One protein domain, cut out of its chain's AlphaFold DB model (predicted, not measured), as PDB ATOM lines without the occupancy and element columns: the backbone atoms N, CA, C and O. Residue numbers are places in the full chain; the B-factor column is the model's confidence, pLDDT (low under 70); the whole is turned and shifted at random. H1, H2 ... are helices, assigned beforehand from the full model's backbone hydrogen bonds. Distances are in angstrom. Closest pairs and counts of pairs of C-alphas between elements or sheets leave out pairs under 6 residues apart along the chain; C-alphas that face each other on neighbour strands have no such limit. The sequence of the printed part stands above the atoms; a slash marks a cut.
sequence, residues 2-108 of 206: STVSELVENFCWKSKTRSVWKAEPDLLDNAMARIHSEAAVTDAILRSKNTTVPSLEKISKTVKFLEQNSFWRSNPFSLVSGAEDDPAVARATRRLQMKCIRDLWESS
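AT A GLANCE: This is residues 2 to 108 of the 206 residues of an uncharacterized protein of Clonorchis sinensis (UniProt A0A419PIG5). Long helix H2 runs through the middle; H3 packs across one side of it, while H1 and H5 reach away on the other side from near its two ends. Short H4 and H6 also pack on H2. The 107 printed residues hold six named helices, H1 to H6 in order, and no named strand: all helix, compact, radius of gyration of the C-alphas 14.0 A, spans 38 by 33 by 22 A.

IN THESE COORDINATES: H1, residues 4 to 19, begins at C-alpha 4 (105.126, 32.946, 75.740) and measures 22.2 A. H2, 27 to 48, measures 31.6 A; H3, 56 to 68, 18.2 A; H4 is 71 to 74; H5, 87 to 98, measures 15.6 A. H6, 100 to 103, ends at C-alpha 103 (79.574, 21.609, 91.142).

HOW THE PARTS SIT: The hub H2 touches H3 at a steep tilt of 48 degrees, opposite ways; the closest C-alphas, Ser 37 and Val 63, are 5.3 A apart. H1 and H5 are apart. Every O i to N i+4 pair is within hydrogen-bond range in H1, H2, H3 and H5; H4 and H6 are too short for one.

THE WHOLE: The printed part has no cut. The H4 to H5 link is long; 49 printed residues have pLDDT under 70, among them residues 74 to 108.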
ATOM      1  N   SER A   2     107.121  30.930  68.485       67.88
ATOM      2  CA  SER A   2     106.198  30.550  69.558       67.88
ATOM      3  C   SER A   2     105.979  31.700  70.533       67.88
ATOM      4  O   SER A   2     106.919  32.412  70.891       67.88
ATOM      5  N   THR A   3     104.731  31.877  70.943       80.31
ATOM      6  CA  THR A   3     104.314  32.807  71.993       80.31
ATOM      7  C   THR A   3     104.810  32.356  73.369       80.31
ATOM      8  O   THR A   3     105.162  31.196  73.585       80.31
ATOM      9  N   VAL A   4     104.811  33.278  74.338       75.69
ATOM     10  CA  VAL A   4     105.126  32.946  75.740       75.69
ATOM     11  C   VAL A   4     104.147  31.899  76.288       75.69
ATOM     12  O   VAL A   4     104.574  31.002  77.009       75.69
ATOM     13  N   SER A   5     102.871  31.959  75.885       67.75
ATOM     14  CA  SER A   5     101.847  30.967  76.231       67.75
ATOM     15  C   SER A   5     102.242  29.561  75.774       67.75
ATOM     16  O   SER A   5     102.409  28.687  76.619       67.75
ATOM     17  N   GLU A   6     102.532  29.373  74.479       71.69
ATOM     18  CA  GLU A   6     102.966  28.077  73.933       71.69
ATOM     19  C   GLU A   6     104.196  27.515  74.657       71.69
ATOM     20  O   GLU A   6     104.308  26.303  74.838       71.69
ATOM     21  N   LEU A   7     105.145  28.374  75.048       75.56
ATOM     22  CA  LEU A   7     106.360  27.960  75.750       75.56
ATOM     23  C   LEU A   7     106.059  27.482  77.179       75.56
ATOM     24  O   LEU A   7     106.601  26.455  77.595       75.56
ATOM     25  N   VAL A   8     105.177  28.177  77.904       74.94
ATOM     26  CA  VAL A   8     104.706  27.771  79.240       74.94
ATOM     27  C   VAL A   8     103.897  26.478  79.159       74.94
ATOM     28  O   VAL A   8     104.163  25.546  79.917       74.94
ATOM     29  N   GLU A   9     102.979  26.368  78.197       71.12
ATOM     30  CA  GLU A   9     102.212  25.146  77.943       71.12
ATOM     31  C   GLU A   9     103.136  23.966  77.654       71.12
ATOM     32  O   GLU A   9     103.080  22.962  78.358       71.12
ATOM     33  N   ASN A  10     104.051  24.094  76.686       70.69
ATOM     34  CA  ASN A  10     105.004  23.040  76.333       70.69
ATOM     35  C   ASN A  10     105.917  22.650  77.503       70.69
ATOM     36  O   ASN A  10     106.271  21.473  77.628       70.69
ATOM     37  N   PHE A  11     106.312  23.604  78.352       73.31
ATOM     38  CA  PHE A  11     107.054  23.319  79.576       73.31
ATOM     39  C   PHE A  11     106.208  22.490  80.548       73.31
ATOM     40  O   PHE A  11     106.633  21.409  80.956       73.31
ATOM     41  N   CYS A  12     104.995  22.936  80.873       71.06
ATOM     42  CA  CYS A  12     104.095  22.215  81.767       71.06
ATOM     43  C   CYS A  12     103.707  20.834  81.213       71.06
ATOM     44  O   CYS A  12     103.631  19.870  81.970       71.06
ATOM     45  N   TRP A  13     103.563  20.690  79.895       71.62
ATOM     46  CA  TRP A  13     103.289  19.414  79.234       71.62
ATOM     47  C   TRP A  13     104.449  18.423  79.349       71.62
ATOM     48  O   TRP A  13     104.244  17.267  79.726       71.62
ATOM     49  N   LYS A  14     105.685  18.878  79.119       70.62
ATOM     50  CA  LYS A  14     106.901  18.060  79.291       70.62
ATOM     51  C   LYS A  14     107.195  17.751  80.762       70.62
ATOM     52  O   LYS A  14     107.705  16.674  81.066       70.62
ATOM     53  N   SER A  15     106.842  18.653  81.674       69.19
ATOM     54  CA  SER A  15     106.903  18.409  83.116       69.19
ATOM     55  C   SER A  15     105.867  17.363  83.533       69.19
ATOM     56  O   SER A  15     106.242  16.350  84.116       69.19
ATOM     57  N   LYS A  16     104.590  17.498  83.138       71.25
ATOM     58  CA  LYS A  16     103.549  16.508  83.461       71.25
ATOM     59  C   LYS A  16     103.902  15.111  82.943       71.25
ATOM     60  O   LYS A  16     103.771  14.151  83.701       71.25
ATOM     61  N   THR A  17     104.375  14.968  81.703       67.38
ATOM     62  CA  THR A  17     104.734  13.640  81.162       67.38
ATOM     63  C   THR A  17     105.926  12.994  81.868       67.38
ATOM     64  O   THR A  17     106.018  11.771  81.864       67.38
ATOM     65  N   ARG A  18     106.792  13.764  82.542       67.25
ATOM     66  CA  ARG A  18     107.826  13.233  83.452       67.25
ATOM     67  C   ARG A  18     107.290  12.932  84.856       67.25
ATOM     68  O   ARG A  18     107.741  11.986  85.488       67.25
ATOM     69  N   SER A  19     106.330  13.717  85.334       69.31
ATOM     70  CA  SER A  19     105.839  13.701  86.719       69.31
ATOM     71  C   SER A  19     104.645  12.777  86.996       69.31
ATOM     72  O   SER A  19     104.344  12.479  88.154       69.31
ATOM     73  N   VAL A  20     103.949  12.304  85.957       67.12
ATOM     74  CA  VAL A  20     102.855  11.319  86.086       67.12
ATOM     75  C   VAL A  20     103.376   9.913  86.408       67.12
ATOM     76  O   VAL A  20     102.692   9.176  87.110       67.12
ATOM     77  N   TRP A  21     104.587   9.561  85.963       66.94
ATOM     78  CA  TRP A  21     105.183   8.228  86.156       66.94
ATOM     79  C   TRP A  21     106.063   8.092  87.410       66.94
ATOM     80  O   TRP A  21     106.606   7.017  87.660       66.94
ATOM     81  N   LYS A  22     106.228   9.157  88.204       76.38
ATOM     82  CA  LYS A  22     106.973   9.098  89.471       76.38
ATOM     83  C   LYS A  22     106.145   8.389  90.544       76.38
ATOM     84  O   LYS A  22     104.971   8.709  90.722       76.38
ATOM     85  N   ALA A  23     106.781   7.489  91.293       71.44
ATOM     86  CA  ALA A  23     106.166   6.841  92.453       71.44
ATOM     87  C   ALA A  23     105.940   7.822  93.621       71.44
ATOM     88  O   ALA A  23     104.904   7.767  94.278       71.44
ATOM     89  N   GLU A  24     106.880   8.746  93.838       78.56
ATOM     90  CA  GLU A  24     106.843   9.746  94.910       78.56
ATOM     91  C   GLU A  24     106.804  11.171  94.320       78.56
ATOM     92  O   GLU A  24     107.560  11.449  93.384       78.56
ATOM     93  N   PRO A  25     105.935  12.082  94.812       78.31
ATOM     94  CA  PRO A  25     105.897  13.469  94.344       78.31
ATOM     95  C   PRO A  25     107.056  14.312  94.896       78.31
ATOM     96  O   PRO A  25     107.284  14.331  96.105       78.31
ATOM     97  N   ASP A  26     107.720  15.086  94.038       84.69
ATOM     98  CA  ASP A  26     108.751  16.053  94.439       84.69
ATOM     99  C   ASP A  26     108.263  17.522  94.453       84.69
ATOM    100  O   ASP A  26     107.082  17.835  94.277       84.69
ATOM    101  N   LEU A  27     109.187  18.461  94.689       85.25
ATOM    102  CA  LEU A  27     108.897  19.901  94.721       85.25
ATOM    103  C   LEU A  27     108.395  20.454  93.374       85.25
ATOM    104  O   LEU A  27     107.579  21.378  93.375       85.25
ATOM    105  N   LEU A  28     108.838  19.897  92.240       83.62
ATOM    106  CA  LEU A  28     108.321  20.269  90.921       83.62
ATOM    107  C   LEU A  28     106.890  19.752  90.758       83.62
ATOM    108  O   LEU A  28     106.042  20.475  90.245       83.62
ATOM    109  N   ASP A  29     106.594  18.549  91.240       82.25
ATOM    110  CA  ASP A  29     105.250  17.967  91.162       82.25
ATOM    111  C   ASP A  29     104.241  18.746  92.008       82.25
ATOM    112  O   ASP A  29     103.105  18.943  91.581       82.25
ATOM    113  N   ASN A  30     104.668  19.254  93.166       84.69
ATOM    114  CA  ASN A  30     103.864  20.143  94.006       84.69
ATOM    115  C   ASN A  30     103.630  21.510  93.337       84.69
ATOM    116  O   ASN A  30     102.507  22.016  93.346       84.69
ATOM    117  N   ALA A  31     104.651  22.095  92.699       85.25
ATOM    118  CA  ALA A  31     104.493  23.329  91.926       85.25
ATOM    119  C   ALA A  31     103.551  23.136  90.721       85.25
ATOM    120  O   ALA A  31     102.662  23.953  90.485       85.25
ATOM    121  N   MET A  32     103.690  22.018  90.004       83.12
ATOM    122  CA  MET A  32     102.803  21.621  88.910       83.12
ATOM    123  C   MET A  32     101.364  21.405  89.395       83.12
ATOM    124  O   MET A  32     100.433  21.901  88.761       83.12
ATOM    125  N   ALA A  33     101.168  20.731  90.534       83.81
ATOM    126  CA  ALA A  33      99.850  20.517  91.129       83.81
ATOM    127  C   ALA A  33      99.108  21.830  91.373       83.81
ATOM    128  O   ALA A  33      97.929  21.949  91.024       83.81
ATOM    129  N   ARG A  34      99.824  22.822  91.907       87.19
ATOM    130  CA  ARG A  34      99.311  24.165  92.150       87.19
ATOM    131  C   ARG A  34      98.990  24.911  90.856       87.19
ATOM    132  O   ARG A  34      97.850  25.333  90.685       87.19
ATOM    133  N   ILE A  35      99.937  25.002  89.919       85.25
ATOM    134  CA  ILE A  35      99.764  25.719  88.638       85.25
ATOM    135  C   ILE A  35      98.546  25.191  87.865       85.25
ATOM    136  O   ILE A  35      97.692  25.969  87.445       85.25
ATOM    137  N   HIS A  36      98.418  23.868  87.723       82.56
ATOM    138  CA  HIS A  36      97.271  23.244  87.053       82.56
ATOM    139  C   HIS A  36      95.936  23.479  87.790       82.56
ATOM    140  O   HIS A  36      94.888  23.535  87.146       82.56
ATOM    141  N   SER A  37      95.951  23.603  89.121       83.81
ATOM    142  CA  SER A  37      94.743  23.824  89.933       83.81
ATOM    143  C   SER A  37      94.290  25.288  89.902       83.81
ATOM    144  O   SER A  37      93.112  25.559  89.671       83.81
ATOM    145  N   GLU A  38      95.216  26.238  90.058       85.81
ATOM    146  CA  GLU A  38      94.960  27.681  89.920       85.81
ATOM    147  C   GLU A  38      94.481  28.029  88.502       85.81
ATOM    148  O   GLU A  38      93.491  28.753  88.342       85.81
ATOM    149  N   ALA A  39      95.115  27.462  87.472       81.38
ATOM    150  CA  ALA A  39      94.716  27.666  86.084       81.38
ATOM    151  C   ALA A  39      93.321  27.103  85.787       81.38
ATOM    152  O   ALA A  39      92.506  27.803  85.195       81.38
ATOM    153  N   ALA A  40      92.997  25.887  86.242       79.25
ATOM    154  CA  ALA A  40      91.691  25.290  85.975       79.25
ATOM    155  C   ALA A  40      90.534  26.013  86.690       79.25
ATOM    156  O   ALA A  40      89.448  26.118  86.121       79.25
ATOM    157  N   VAL A  41      90.751  26.559  87.895       81.69
ATOM    158  CA  VAL A  41      89.753  27.413  88.568       81.69
ATOM    159  C   VAL A  41      89.605  28.757  87.850       81.69
ATOM    160  O   VAL A  41      88.483  29.215  87.643       81.69
ATOM    161  N   THR A  42      90.708  29.368  87.411       80.12
ATOM    162  CA  THR A  42      90.684  30.633  86.656       80.12
ATOM    163  C   THR A  42      89.971  30.471  85.311       80.12
ATOM    164  O   THR A  42      89.096  31.267  84.972       80.12
ATOM    165  N   ASP A  43      90.278  29.407  84.573       76.31
ATOM    166  CA  ASP A  43      89.628  29.047  83.312       76.31
ATOM    167  C   ASP A  43      88.124  28.790  83.503       76.31
ATOM    168  O   ASP A  43      87.307  29.332  82.756       76.31
ATOM    169  N   ALA A  44      87.739  28.071  84.565       76.00
ATOM    170  CA  ALA A  44      86.334  27.860  84.904       76.00
ATOM    171  C   ALA A  44      85.594  29.177  85.203       76.00
ATOM    172  O   ALA A  44      84.462  29.355  84.753       76.00
ATOM    173  N   ILE A  45      86.227  30.130  85.902       76.88
ATOM    174  CA  ILE A  45      85.669  31.476  86.122       76.88
ATOM    175  C   ILE A  45      85.483  32.195  84.782       76.88
ATOM    176  O   ILE A  45      84.370  32.630  84.485       76.88
ATOM    177  N   LEU A  46      86.520  32.267  83.944       76.00
ATOM    178  CA  LEU A  46      86.475  32.966  82.653       76.00
ATOM    179  C   LEU A  46      85.426  32.370  81.695       76.00
ATOM    180  O   LEU A  46      84.646  33.108  81.090       76.00
ATOM    181  N   ARG A  47      85.349  31.038  81.585       69.50
ATOM    182  CA  ARG A  47      84.396  30.343  80.697       69.50
ATOM    183  C   ARG A  47      82.970  30.262  81.249       69.50
ATOM    184  O   ARG A  47      82.052  29.990  80.472       69.50
ATOM    185  N   SER A  48      82.752  30.490  82.548       64.50
ATOM    186  CA  SER A  48      81.417  30.407  83.169       64.50
ATOM    187  C   SER A  48      80.409  31.410  82.604       64.50
ATOM    188  O   SER A  48      79.219  31.107  82.552       64.50
ATOM    189  N   LYS A  49      80.879  32.594  82.181       65.19
ATOM    190  CA  LYS A  49      80.050  33.792  81.950       65.19
ATOM    191  C   LYS A  49      79.197  34.187  83.172       65.19
ATOM    192  O   LYS A  49      78.158  34.825  83.007       65.19
ATOM    193  N   ASN A  50      79.624  33.820  84.384       57.81
ATOM    194  CA  ASN A  50      78.930  34.180  85.617       57.81
ATOM    195  C   ASN A  50      78.831  35.704  85.767       57.81
ATOM    196  O   ASN A  50      79.800  36.431  85.558       57.81
ATOM    197  N   THR A  51      77.667  36.177  86.208       58.56
ATOM    198  CA  THR A  51      77.420  37.586  86.555       58.56
ATOM    199  C   THR A  51      78.149  38.032  87.826       58.56
ATOM    200  O   THR A  51      78.271  39.231  88.069       58.56
ATOM    201  N   THR A  52      78.663  37.091  88.622       66.25
ATOM    202  CA  THR A  52      79.453  37.336  89.835       66.25
ATOM    203  C   THR A  52      80.671  36.416  89.902       66.25
ATOM    204  O   THR A  52      80.577  35.200  89.735       66.25
ATOM    205  N   VAL A  53      81.834  37.006  90.192       76.62
ATOM    206  CA  VAL A  53      83.079  36.271  90.457       76.62
ATOM    207  C   VAL A  53      83.012  35.664  91.872       76.62
ATOM    208  O   VAL A  53      82.563  36.353  92.792       76.62
ATOM    209  N   PRO A  54      83.441  34.403  92.092       78.62
ATOM    210  CA  PRO A  54      83.490  33.812  93.431       78.62
ATOM    211  C   PRO A  54      84.430  34.571  94.381       78.62
ATOM    212  O   PRO A  54      85.401  35.191  93.951       78.62
ATOM    213  N   SER A  55      84.190  34.483  95.693       87.06
ATOM    214  CA  SER A  55      85.094  35.085  96.682       87.06
ATOM    215  C   SER A  55      86.476  34.419  96.674       87.06
ATOM    216  O   SER A  55      86.600  33.215  96.437       87.06
ATOM    217  N   LEU A  56      87.519  35.187  97.014       88.62
ATOM    218  CA  LEU A  56      88.898  34.693  97.123       88.62
ATOM    219  C   LEU A  56      89.018  33.474  98.053       88.62
ATOM    220  O   LEU A  56      89.800  32.564  97.788       88.62
ATOM    221  N   GLU A  57      88.211  33.421  99.113       88.06
ATOM    222  CA  GLU A  57      88.138  32.274 100.017       88.06
ATOM    223  C   GLU A  57      87.592  31.012  99.323       88.06
ATOM    224  O   GLU A  57      88.190  29.942  99.460       88.06
ATOM    225  N   LYS A  58      86.507  31.125  98.534       84.19
ATOM    226  CA  LYS A  58      85.985  30.006  97.729       84.19
ATOM    227  C   LYS A  58      87.034  29.533  96.723       84.19
ATOM    228  O   LYS A  58      87.344  28.347  96.707       84.19
ATOM    229  N   ILE A  59      87.635  30.455  95.967       87.44
ATOM    230  CA  ILE A  59      88.714  30.163  95.006       87.44
ATOM    231  C   ILE A  59      89.855  29.401  95.697       87.44
ATOM    232  O   ILE A  59      90.256  28.336  95.235       87.44
ATOM    233  N   SER A  60      90.322  29.891  96.849       88.00
ATOM    234  CA  SER A  60      91.425  29.278  97.604       88.00
ATOM    235  C   SER A  60      91.082  27.886  98.147       88.00
ATOM    236  O   SER A  60      91.948  27.012  98.188       88.00
ATOM    237  N   LYS A  61      89.828  27.659  98.560       86.94
ATOM    238  CA  LYS A  61      89.329  26.340  98.980       86.94
ATOM    239  C   LYS A  61      89.260  25.369  97.798       86.94
ATOM    240  O   LYS A  61      89.735  24.243  97.928       86.94
ATOM    241  N   THR A  62      88.746  25.801  96.645       83.94
ATOM    242  CA  THR A  62      88.669  24.966  95.437       83.94
ATOM    243  C   THR A  62      90.058  24.612  94.899       83.94
ATOM    244  O   THR A  62      90.297  23.445  94.612       83.94
ATOM    245  N   VAL A  63      91.006  25.558  94.836       87.44
ATOM    246  CA  VAL A  63      92.397  25.273  94.423       87.44
ATOM    247  C   VAL A  63      93.029  24.211  95.326       87.44
ATOM    248  O   VAL A  63      93.474  23.184  94.820       87.44
ATOM    249  N   LYS A  64      92.972  24.382  96.655       87.44
ATOM    250  CA  LYS A  64      93.507  23.394  97.614       87.44
ATOM    251  C   LYS A  64      92.855  22.017  97.492       87.44
ATOM    252  O   LYS A  64      93.538  21.006  97.617       87.44
ATOM    253  N   PHE A  65      91.550  21.961  97.224       84.81
ATOM    254  CA  PHE A  65      90.854  20.699  96.979       84.81
ATOM    255  C   PHE A  65      91.384  19.986  95.721       84.81
ATOM    256  O   PHE A  65      91.626  18.778  95.756       84.81
ATOM    257  N   LEU A  66      91.605  20.714  94.621       84.44
ATOM    258  CA  LEU A  66      92.144  20.150  93.375       84.44
ATOM    259  C   LEU A  66      93.613  19.705  93.526       84.44
ATOM    260  O   LEU A  66      93.974  18.637  93.022       84.44
ATOM    261  N   GLU A  67      94.426  20.459  94.274       84.81
ATOM    262  CA  GLU A  67      95.798  20.086  94.653       84.81
ATOM    263  C   GLU A  67      95.814  18.759  95.430       84.81
ATOM    264  O   GLU A  67      96.455  17.795  95.004       84.81
ATOM    265  N   GLN A  68      95.057  18.684  96.533       82.69
ATOM    266  CA  GLN A  68      94.986  17.515  97.421       82.69
ATOM    267  C   GLN A  68      94.513  16.249  96.696       82.69
ATOM    268  O   GLN A  68      95.053  15.169  96.921       82.69
ATOM    269  N   ASN A  69      93.550  16.378  95.780       79.19
ATOM    270  CA  ASN A  69      93.037  15.257  94.990       79.19
ATOM    271  C   ASN A  69      93.899  14.930  93.750       79.19
ATOM    272  O   ASN A  69      93.503  14.099  92.934       79.19
ATOM    273  N   SER A  70      95.073  15.558  93.573       75.44
ATOM    274  CA  SER A  70      95.944  15.378  92.396       75.44
ATOM    275  C   SER A  70      95.213  15.564  91.052       75.44
ATOM    276  O   SER A  70      95.522  14.881  90.073       75.44
ATOM    277  N   PHE A  71      94.271  16.511  90.972       76.94
ATOM    278  CA  PHE A  71      93.462  16.792  89.773       76.94
ATOM    279  C   PHE A  71      94.312  17.010  88.512       76.94
ATOM    280  O   PHE A  71      93.949  16.584  87.418       76.94
ATOM    281  N   TRP A  72      95.487  17.619  88.666       76.94
ATOM    282  CA  TRP A  72      96.451  17.822  87.586       76.94
ATOM    283  C   TRP A  72      96.966  16.519  86.956       76.94
ATOM    284  O   TRP A  72      97.307  16.524  85.773       76.94
ATOM    285  N   ARG A  73      97.014  15.397  87.696       72.00
ATOM    286  CA  ARG A  73      97.367  14.075  87.151       72.00
ATOM    287  C   ARG A  73      96.210  13.535  86.313       72.00
ATOM    288  O   ARG A  73      96.418  13.244  85.135       72.00
ATOM    289  N   SER A  74      94.999  13.489  86.873       67.19
ATOM    290  CA  SER A  74      93.814  12.900  86.230       67.19
ATOM    291  C   SER A  74      93.211  13.737  85.094       67.19
ATOM    292  O   SER A  74      92.681  13.155  84.152       67.19
ATOM    293  N   ASN A  75      93.332  15.069  85.106       67.56
ATOM    294  CA  ASN A  75      92.858  15.931  84.020       67.56
ATOM    295  C   ASN A  75      94.016  16.409  83.117       67.56
ATOM    296  O   ASN A  75      94.787  17.289  83.521       67.56
ATOM    297  N   PRO A  76      94.160  15.883  81.884       61.47
ATOM    298  CA  PRO A  76      95.167  16.358  80.943       61.47
ATOM    299  C   PRO A  76      94.840  17.700  80.268       61.47
ATOM    300  O   PRO A  76      95.753  18.369  79.811       61.47
ATOM    301  N   PHE A  77      93.595  18.167  80.251       62.72
ATOM    302  CA  PHE A  77      93.234  19.393  79.521       62.72
ATOM    303  C   PHE A  77      93.325  20.676  80.367       62.72
ATOM    304  O   PHE A  77      92.968  21.758  79.918       62.72
ATOM    305  N   SER A  78      93.843  20.565  81.592       62.19
ATOM    306  CA  SER A  78      93.846  21.615  82.624       62.19
ATOM    307  C   SER A  78      94.747  22.835  82.351       62.19
ATOM    308  O   SER A  78      94.639  23.813  83.084       62.19
ATOM    309  N   LEU A  79      95.592  22.805  81.311       61.34
ATOM    310  CA  LEU A  79      96.418  23.943  80.858       61.34
ATOM    311  C   LEU A  79      96.321  24.220  79.345       61.34
ATOM    312  O   LEU A  79      97.138  24.965  78.820       61.34
ATOM    313  N   VAL A  80      95.365  23.619  78.630       62.88
ATOM    314  CA  VAL A  80      95.330  23.686  77.157       62.88
ATOM    315  C   VAL A  80      94.724  25.012  76.678       62.88
ATOM    316  O   VAL A  80      93.501  25.194  76.680       62.88
ATOM    317  N   SER A  81      95.595  25.922  76.237       51.94
ATOM    318  CA  SER A  81      95.257  27.049  75.364       51.94
ATOM    319  C   SER A  81      95.022  26.552  73.932       51.94
ATOM    320  O   SER A  81      95.145  25.363  73.643       51.94
ATOM    321  N   GLY A  82      94.616  27.437  73.019       50.31
ATOM    322  CA  GLY A  82      94.424  27.102  71.596       50.31
ATOM    323  C   GLY A  82      93.313  26.083  71.296       50.31
ATOM    324  O   GLY A  82      93.020  25.825  70.136       50.31
ATOM    325  N   ALA A  83      92.633  25.537  72.313       54.19
ATOM    326  CA  ALA A  83      91.569  24.545  72.149       54.19
ATOM    327  C   ALA A  83      90.404  25.018  71.256       54.19
ATOM    328  O   ALA A  83      89.655  24.178  70.773       54.19
ATOM    329  N   GLU A  84      90.250  26.329  71.041       53.06
ATOM    330  CA  GLU A  84      89.286  26.923  70.102       53.06
ATOM    331  C   GLU A  84      89.476  26.410  68.655       53.06
ATOM    332  O   GLU A  84      88.486  26.267  67.938       53.06
ATOM    333  N   ASP A  85      90.712  26.079  68.249       55.00
ATOM    334  CA  ASP A  85      91.048  25.632  66.885       55.00
ATOM    335  C   ASP A  85      90.600  24.185  66.587       55.00
ATOM    336  O   ASP A  85      90.386  23.828  65.426       55.00
ATOM    337  N   ASP A  86      90.406  23.348  67.616       58.53
ATOM    338  CA  ASP A  86      89.844  21.996  67.492       58.53
ATOM    339  C   ASP A  86      88.535  21.882  68.304       58.53
ATOM    340  O   ASP A  86      88.552  21.693  69.528       58.53
ATOM    341  N   PRO A  87      87.362  21.904  67.639       57.81
ATOM    342  CA  PRO A  87      86.071  21.787  68.307       57.81
ATOM    343  C   PRO A  87      85.865  20.493  69.113       57.81
ATOM    344  O   PRO A  87      84.985  20.457  69.976       57.81
ATOM    345  N   ALA A  88      86.583  19.399  68.845       58.00
ATOM    346  CA  ALA A  88      86.556  18.194  69.676       58.00
ATOM    347  C   ALA A  88      87.361  18.392  70.970       58.00
ATOM    348  O   ALA A  88      86.826  18.110  72.048       58.00
ATOM    349  N   VAL A  89      88.569  18.962  70.889       57.94
ATOM    350  CA  VAL A  89      89.375  19.324  72.070       57.94
ATOM    351  C   VAL A  89      88.636  20.354  72.924       57.94
ATOM    352  O   VAL A  89      88.423  20.094  74.107       57.94
ATOM    353  N   ALA A  90      88.112  21.441  72.343       60.56
ATOM    354  CA  ALA A  90      87.265  22.412  73.050       60.56
ATOM    355  C   ALA A  90      86.131  21.745  73.846       60.56
ATOM    356  O   ALA A  90      85.875  22.099  74.999       60.56
ATOM    357  N   ARG A  91      85.446  20.755  73.253       58.81
ATOM    358  CA  ARG A  91      84.343  20.026  73.904       58.81
ATOM    359  C   ARG A  91      84.823  19.089  75.017       58.81
ATOM    360  O   ARG A  91      84.121  18.986  76.022       58.81
ATOM    361  N   ALA A  92      85.974  18.435  74.872       56.69
ATOM    362  CA  ALA A  92      86.562  17.588  75.914       56.69
ATOM    363  C   ALA A  92      87.032  18.425  77.117       56.69
ATOM    364  O   ALA A  92      86.561  18.218  78.239       56.69
ATOM    365  N   THR A  93      87.863  19.436  76.855       59.44
ATOM    366  CA  THR A  93      88.372  20.438  77.804       59.44
ATOM    367  C   THR A  93      87.223  21.071  78.598       59.44
ATOM    368  O   THR A  93      87.142  20.921  79.821       59.44
ATOM    369  N   ARG A  94      86.217  21.623  77.899       59.69
ATOM    370  CA  ARG A  94      85.024  22.227  78.518       59.69
ATOM    371  C   ARG A  94      84.228  21.248  79.385       59.69
ATOM    372  O   ARG A  94      83.737  21.660  80.431       59.69
ATOM    373  N   ARG A  95      84.075  19.976  78.988       57.69
ATOM    374  CA  ARG A  95      83.351  18.969  79.792       57.69
ATOM    375  C   ARG A  95      84.074  18.642  81.102       57.69
ATOM    376  O   ARG A  95      83.409  18.517  82.125       57.69
ATOM    377  N   LEU A  96      85.404  18.546  81.073       57.59
ATOM    378  CA  LEU A  96      86.226  18.180  82.234       57.59
ATOM    379  C   LEU A  96      86.430  19.329  83.233       57.59
ATOM    380  O   LEU A  96      86.518  19.077  84.432       57.59
ATOM    381  N   GLN A  97      86.481  20.584  82.775       60.75
ATOM    382  CA  GLN A  97      86.606  21.752  83.660       60.75
ATOM    383  C   GLN A  97      85.243  22.261  84.166       60.75
ATOM    384  O   GLN A  97      85.043  22.401  85.372       60.75
ATOM    385  N   MET A  98      84.277  22.510  83.268       56.25
ATOM    386  CA  MET A  98      83.081  23.316  83.584       56.25
ATOM    387  C   MET A  98      81.973  22.600  84.360       56.25
ATOM    388  O   MET A  98      81.022  23.266  84.782       56.25
ATOM    389  N   LYS A  99      82.024  21.272  84.500       57.34
ATOM    390  CA  LYS A  99      81.105  20.536  85.384       57.34
ATOM    391  C   LYS A  99      81.729  20.448  86.780       57.34
ATOM    392  O   LYS A  99      81.376  21.231  87.655       57.34
ATOM    393  N   CYS A 100      82.779  19.643  86.926       55.41
ATOM    394  CA  CYS A 100      83.411  19.335  88.211       55.41
ATOM    395  C   CYS A 100      83.801  20.558  89.067       55.41
ATOM    396  O   CYS A 100      83.544  20.551  90.264       55.41
ATOM    397  N   ILE A 101      84.397  21.615  88.496       60.22
ATOM    398  CA  ILE A 101      84.862  22.778  89.289       60.22
ATOM    399  C   ILE A 101      83.693  23.651  89.772       60.22
ATOM    400  O   ILE A 101      83.764  24.248  90.846       60.22
ATOM    401  N   ARG A 102      82.601  23.688  89.007       61.56
ATOM    402  CA  ARG A 102      81.390  24.451  89.323       61.56
ATOM    403  C   ARG A 102      80.525  23.743  90.361       61.56
ATOM    404  O   ARG A 102      80.135  24.360  91.352       61.56
ATOM    405  N   ASP A 103      80.318  22.441  90.191       61.59
ATOM    406  CA  ASP A 103      79.574  21.609  91.142       61.59
ATOM    407  C   ASP A 103      80.207  21.689  92.558       61.59
ATOM    408  O   ASP A 103      79.507  21.657  93.571       61.59
ATOM    409  N   LEU A 104      81.531  21.902  92.638       60.12
ATOM    410  CA  LEU A 104      82.282  22.122  93.882       60.12
ATOM    411  C   LEU A 104      82.082  23.502  94.549       60.12
ATOM    412  O   LEU A 104      82.403  23.622  95.731       60.12
ATOM    413  N   TRP A 105      81.590  24.539  93.854       64.19
ATOM    414  CA  TRP A 105      81.429  25.898  94.419       64.19
ATOM    415  C   TRP A 105      79.975  26.346  94.646       64.19
ATOM    416  O   TRP A 105      79.735  27.314  95.380       64.19
ATOM    417  N   GLU A 106      79.017  25.639  94.037       60.44
ATOM    418  CA  GLU A 106      77.561  25.860  94.107       60.44
ATOM    419  C   GLU A 106      76.894  24.971  95.179       60.44
ATOM    420  O   GLU A 106      75.712  25.115  95.480       60.44
ATOM    421  N   SER A 107      77.681  24.111  95.830       51.06
ATOM    422  CA  SER A 107      77.307  23.132  96.857       51.06
ATOM    423  C   SER A 107      76.930  23.729  98.229       51.06
ATOM    424  O   SER A 107      77.311  23.216  99.277       51.06
ATOM    425  N   SER A 108      76.097  24.774  98.250       41.78
ATOM    426  CA  SER A 108      75.337  25.195  99.443       41.78
ATOM    427  C   SER A 108      73.937  24.564  99.520       41.78
ATOM    428  O   SER A 108      73.097  25.041 100.278       41.78
TER     429      SER A 108